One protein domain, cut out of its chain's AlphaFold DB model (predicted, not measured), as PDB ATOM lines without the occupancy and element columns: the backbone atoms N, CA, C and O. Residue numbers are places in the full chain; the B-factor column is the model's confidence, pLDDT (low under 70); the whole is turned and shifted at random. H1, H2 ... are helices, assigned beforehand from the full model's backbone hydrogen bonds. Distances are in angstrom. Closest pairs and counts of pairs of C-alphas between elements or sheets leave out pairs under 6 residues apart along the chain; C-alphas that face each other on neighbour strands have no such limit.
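AT A GLANCE: This is residues 63 to 106 of the 295 residues of an uncharacterized protein of Nyssa sinensis (UniProt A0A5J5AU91). One long, straight helix, H2, makes the length of a rod, and at its first end residues 63 to 69, with the short helix H1, turn off to one side as the short arm of an L. The printed part has 44 residues, with two named helices in the order H1, H2 and no named strand; the class is all helix. It is extended, with a radius of gyration of the C-alphas of 18.4 A and spans of 58 by 18 by 5 A.

IN THESE COORDINATES: H2, residues 70 to 106, is 54.8 A long, from C-alpha 70 at (212.470, 151.589, 140.895) to C-alpha 106 at (214.029, 158.513, 195.272). H1, residues 63 to 67, is 7.5 A long and begins at C-alpha 63 at (197.764, 157.137, 141.291).

HOW THE PARTS SIT: H1 and H2 are apart, with no C-alpha of the one within 8 A of the other. A tight link of 2 residues joins them. Residues 74 to 106 of H2 stand free. In H2 every O i to N i+4 pair is within hydrogen-bond range; in H1 0 of 1 is, beside 2 of 2 O i to N i+3 pairs.

THE WHOLE: The C-alphas farthest apart, those of Asn 67 and Glu 106, are 58.2 A apart. The printed part has no cut. Its mean pLDDT is 75.7, with residue 65 and residues 96 to 106 under 70.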
ATOM      1  N   ASP A  63     197.478 158.016 142.423       75.19
ATOM      2  CA  ASP A  63     197.764 157.137 141.291       75.19
ATOM      3  C   ASP A  63     199.120 157.449 140.648       75.19
ATOM      4  O   ASP A  63     199.726 156.562 140.042       75.19
ATOM      5  N   GLU A  64     199.655 158.654 140.851       70.06
ATOM      6  CA  GLU A  64     201.014 159.013 140.446       70.06
ATOM      7  C   GLU A  64     202.076 158.172 141.176       70.06
ATOM      8  O   GLU A  64     203.129 157.881 140.605       70.06
ATOM      9  N   CYS A  65     201.775 157.654 142.378       64.75
ATOM     10  CA  CYS A  65     202.655 156.713 143.078       64.75
ATOM     11  C   CYS A  65     202.843 155.390 142.316       64.75
ATOM     12  O   CYS A  65     203.815 154.676 142.565       64.75
ATOM     13  N   ASN A  66     201.936 155.042 141.396       75.81
ATOM     14  CA  ASN A  66     202.056 153.830 140.584       75.81
ATOM     15  C   ASN A  66     203.059 153.992 139.428       75.81
ATOM     16  O   ASN A  66     203.500 152.987 138.874       75.81
ATOM     17  N   ASN A  67     203.424 155.230 139.077       82.62
ATOM     18  CA  ASN A  67     204.338 155.544 137.976       82.62
ATOM     19  C   ASN A  67     205.780 155.805 138.446       82.62
ATOM     20  O   ASN A  67     206.631 156.171 137.637       82.62
ATOM     21  N   LEU A  68     206.061 155.633 139.742       79.44
ATOM     22  CA  LEU A  68     207.399 155.828 140.297       79.44
ATOM     23  C   LEU A  68     208.367 154.771 139.762       79.44
ATOM     24  O   LEU A  68     208.069 153.573 139.761       79.44
ATOM     25  N   SER A  69     209.551 155.216 139.342       81.94
ATOM     26  CA  SER A  69     210.616 154.309 138.924       81.94
ATOM     27  C   SER A  69     211.173 153.526 140.120       81.94
ATOM     28  O   SER A  69     211.053 153.931 141.279       81.94
ATOM     29  N   GLU A  70     211.831 152.398 139.849       83.25
ATOM     30  CA  GLU A  70     212.470 151.589 140.895       83.25
ATOM     31  C   GLU A  70     213.491 152.397 141.715       83.25
ATOM     32  O   GLU A  70     213.607 152.223 142.929       83.25
ATOM     33  N   GLU A  71     214.211 153.313 141.066       81.56
ATOM     34  CA  GLU A  71     215.207 154.160 141.722       81.56
ATOM     35  C   GLU A  71     214.559 155.150 142.692       81.56
ATOM     36  O   GLU A  71     215.006 155.262 143.834       81.56
ATOM     37  N   GLN A  72     213.451 155.776 142.283       77.44
ATOM     38  CA  GLN A  72     212.675 156.685 143.130       77.44
ATOM     39  C   GLN A  72     212.060 155.946 144.324       77.44
ATOM     40  O   GLN A  72     212.105 156.427 145.456       77.44
ATOM     41  N   LEU A  73     211.537 154.735 144.108       81.94
ATOM     42  CA  LEU A  73     211.000 153.904 145.189       81.94
ATOM     43  C   LEU A  73     212.081 153.503 146.199       81.94
ATOM     44  O   LEU A  73     211.826 153.504 147.407       81.94
ATOM     45  N   ARG A  74     213.294 153.188 145.730       85.88
ATOM     46  CA  ARG A  74     214.439 152.870 146.592       85.88
ATOM     47  C   ARG A  74     214.877 154.079 147.418       85.88
ATOM     48  O   ARG A  74     215.161 153.929 148.605       85.88
ATOM     49  N   GLU A  75     214.890 155.267 146.821       86.81
ATOM     50  CA  GLU A  75     215.218 156.512 147.516       86.81
ATOM     51  C   GLU A  75     214.182 156.858 148.596       86.81
ATOM     52  O   GLU A  75     214.544 157.103 149.753       86.81
ATOM     53  N   ILE A  76     212.891 156.788 148.257       84.38
ATOM     54  CA  ILE A  76     211.791 157.003 149.206       84.38
ATOM     55  C   ILE A  76     211.855 155.971 150.339       84.38
ATOM     56  O   ILE A  76     211.722 156.328 151.513       84.38
ATOM     57  N   GLY A  77     212.120 154.702 150.014       84.19
ATOM     58  CA  GLY A  77     212.326 153.641 150.999       84.19
ATOM     59  C   GLY A  77     213.460 153.964 151.976       84.19
ATOM     60  O   GLY A  77     213.259 153.912 153.191       84.19
ATOM     61  N   GLY A  78     214.619 154.389 151.464       86.38
ATOM     62  CA  GLY A  78     215.767 154.771 152.288       86.38
ATOM     63  C   GLY A  78     215.529 156.025 153.139       86.38
ATOM     64  O   GLY A  78     216.045 156.138 154.254       86.38
ATOM     65  N   LEU A  79     214.729 156.983 152.661       87.00
ATOM     66  CA  LEU A  79     214.317 158.143 153.458       87.00
ATOM     67  C   LEU A  79     213.411 157.733 154.627       87.00
ATOM     68  O   LEU A  79     213.597 158.205 155.753       87.00
ATOM     69  N   LEU A  80     212.442 156.851 154.371       85.88
ATOM     70  CA  LEU A  80     211.534 156.340 155.397       85.88
ATOM     71  C   LEU A  80     212.278 155.531 156.461       85.88
ATOM     72  O   LEU A  80     211.999 155.694 157.649       85.88
ATOM     73  N   GLU A  81     213.250 154.716 156.060       85.56
ATOM     74  CA  GLU A  81     214.072 153.930 156.982       85.56
ATOM     75  C   GLU A  81     214.905 154.822 157.913       85.56
ATOM     76  O   GLU A  81     214.874 154.644 159.132       85.56
ATOM     77  N   ARG A  82     215.554 155.864 157.376       89.06
ATOM     78  CA  ARG A  82     216.292 156.845 158.192       89.06
ATOM     79  C   ARG A  82     215.392 157.560 159.196       89.06
ATOM     80  O   ARG A  82     215.754 157.693 160.365       89.06
ATOM     81  N   LYS A  83     214.200 157.993 158.770       85.44
ATOM     82  CA  LYS A  83     213.222 158.622 159.674       85.44
ATOM     83  C   LYS A  83     212.725 157.651 160.742       85.44
ATOM     84  O   LYS A  83     212.536 158.054 161.889       85.44
ATOM     85  N   PHE A  84     212.532 156.383 160.389       85.81
ATOM     86  CA  PHE A  84     212.124 155.351 161.335       85.81
ATOM     87  C   PHE A  84     213.188 155.117 162.412       85.81
ATOM     88  O   PHE A  84     212.861 155.124 163.598       85.81
ATOM     89  N   GLU A  85     214.457 154.974 162.029       87.62
ATOM     90  CA  GLU A  85     215.544 154.805 162.998       87.62
ATOM     91  C   GLU A  85     215.740 156.060 163.868       87.62
ATOM     92  O   GLU A  85     215.947 155.937 165.077       87.62
ATOM     93  N   ALA A  86     215.553 157.267 163.321       83.62
ATOM     94  CA  ALA A  86     215.560 158.502 164.109       83.62
ATOM     95  C   ALA A  86     214.432 158.539 165.162       83.62
ATOM     96  O   ALA A  86     214.671 158.870 166.325       83.62
ATOM     97  N   LEU A  87     213.207 158.153 164.786       84.44
ATOM     98  CA  LEU A  87     212.075 158.071 165.716       84.44
ATOM     99  C   LEU A  87     212.288 157.001 166.784       84.44
ATOM    100  O   LEU A  87     212.015 157.239 167.957       84.44
ATOM    101  N   LYS A  88     212.800 155.834 166.399       88.50
ATOM    102  CA  LYS A  88     213.130 154.751 167.326       88.50
ATOM    103  C   LYS A  88     214.186 155.194 168.335       88.50
ATOM    104  O   LYS A  88     213.984 155.011 169.530       88.50
ATOM    105  N   SER A  89     215.256 155.845 167.877       84.38
ATOM    106  CA  SER A  89     216.275 156.434 168.754       84.38
ATOM    107  C   SER A  89     215.661 157.438 169.734       84.38
ATOM    108  O   SER A  89     215.908 157.362 170.938       84.38
ATOM    109  N   ARG A  90     214.766 158.310 169.252       84.75
ATOM    110  CA  ARG A  90     214.038 159.270 170.094       84.75
ATOM    111  C   ARG A  90     213.117 158.598 171.116       84.75
ATOM    112  O   ARG A  90     213.022 159.051 172.249       84.75
ATOM    113  N   VAL A  91     212.432 157.518 170.752       84.00
ATOM    114  CA  VAL A  91     211.601 156.750 171.695       84.00
ATOM    115  C   VAL A  91     212.460 156.101 172.775       84.00
ATOM    116  O   VAL A  91     212.119 156.164 173.954       84.00
ATOM    117  N   GLU A  92     213.596 155.520 172.397       84.81
ATOM    118  CA  GLU A  92     214.515 154.903 173.353       84.81
ATOM    119  C   GLU A  92     215.210 155.932 174.261       84.81
ATOM    120  O   GLU A  92     215.475 155.631 175.427       84.81
ATOM    121  N   SER A  93     215.466 157.156 173.785       74.12
ATOM    122  CA  SER A  93     215.972 158.238 174.640       74.12
ATOM    123  C   SER A  93     214.909 158.740 175.621       74.12
ATOM    124  O   SER A  93     215.219 158.943 176.794       74.12
ATOM    125  N   MET A  94     213.644 158.842 175.199       79.56
ATOM    126  CA  MET A  94     212.533 159.193 176.093       79.56
ATOM    127  C   MET A  94     212.310 158.138 177.185       79.56
ATOM    128  O   MET A  94     212.150 158.502 178.347       79.56
ATOM    129  N   LYS A  95     212.365 156.842 176.850       81.12
ATOM    130  CA  LYS A  95     212.272 155.759 177.848       81.12
ATOM    131  C   LYS A  95     213.395 155.828 178.883       81.12
ATOM    132  O   LYS A  95     213.143 155.675 180.075       81.12
ATOM    133  N   ARG A  96     214.631 156.090 178.444       69.06
ATOM    134  CA  ARG A  96     215.770 156.269 179.358       69.06
ATOM    135  C   ARG A  96     215.624 157.514 180.234       69.06
ATOM    136  O   ARG A  96     215.955 157.454 181.411       69.06
ATOM    137  N   GLY A  97     215.082 158.606 179.697       62.44
ATOM    138  CA  GLY A  97     214.786 159.817 180.468       62.44
ATOM    139  C   GLY A  97     213.708 159.611 181.540       62.44
ATOM    140  O   GLY A  97     213.857 160.110 182.651       62.44
ATOM    141  N   GLN A  98     212.663 158.831 181.243       58.53
ATOM    142  CA  GLN A  98     211.618 158.471 182.215       58.53
ATOM    143  C   GLN A  98     212.176 157.619 183.363       58.53
ATOM    144  O   GLN A  98     211.884 157.896 184.521       58.53
ATOM    145  N   SER A  99     213.055 156.662 183.053       53.97
ATOM    146  CA  SER A  99     213.759 155.856 184.059       53.97
ATOM    147  C   SER A  99     214.706 156.683 184.942       53.97
ATOM    148  O   SER A  99     214.845 156.386 186.124       53.97
ATOM    149  N   LEU A 100     215.348 157.730 184.407       53.44
ATOM    150  CA  LEU A 100     216.244 158.594 185.187       53.44
ATOM    151  C   LEU A 100     215.471 159.541 186.124       53.44
ATOM    152  O   LEU A 100     215.925 159.814 187.234       53.44
ATOM    153  N   ALA A 101     214.304 160.029 185.692       50.91
ATOM    154  CA  ALA A 101     213.441 160.887 186.505       50.91
ATOM    155  C   ALA A 101     212.897 160.158 187.748       50.91
ATOM    156  O   ALA A 101     212.797 160.760 188.813       50.91
ATOM    157  N   GLU A 102     212.622 158.858 187.626       53.31
ATOM    158  CA  GLU A 102     212.175 158.003 188.732       53.31
ATOM    159  C   GLU A 102     213.292 157.798 189.779       53.31
ATOM    160  O   GLU A 102     213.054 157.919 190.979       53.31
ATOM    161  N   VAL A 103     214.547 157.627 189.338       56.00
ATOM    162  CA  VAL A 103     215.716 157.464 190.229       56.00
ATOM    163  C   VAL A 103     216.101 158.766 190.949       56.00
ATOM    164  O   VAL A 103     216.509 158.737 192.110       56.00
ATOM    165  N   ILE A 104     215.961 159.926 190.298       56.06
ATOM    166  CA  ILE A 104     216.262 161.228 190.926       56.06
ATOM    167  C   ILE A 104     215.228 161.569 192.012       56.06
ATOM    168  O   ILE A 104     215.578 162.198 193.013       56.06
ATOM    169  N   GLN A 105     213.979 161.118 191.860       51.12
ATOM    170  CA  GLN A 105     212.933 161.335 192.857       51.12
ATOM    171  C   GLN A 105     213.189 160.537 194.146       51.12
ATOM    172  O   GLN A 105     213.002 161.083 195.228       51.12
ATOM    173  N   GLU A 106     213.711 159.309 194.072       47.88
ATOM    174  CA  GLU A 106     214.029 158.513 195.272       47.88
ATOM    175  C   GLU A 106     215.215 159.058 196.088       47.88
ATOM    176  O   GLU A 106     215.232 158.929 197.314       47.88
TER     177      GLU A 106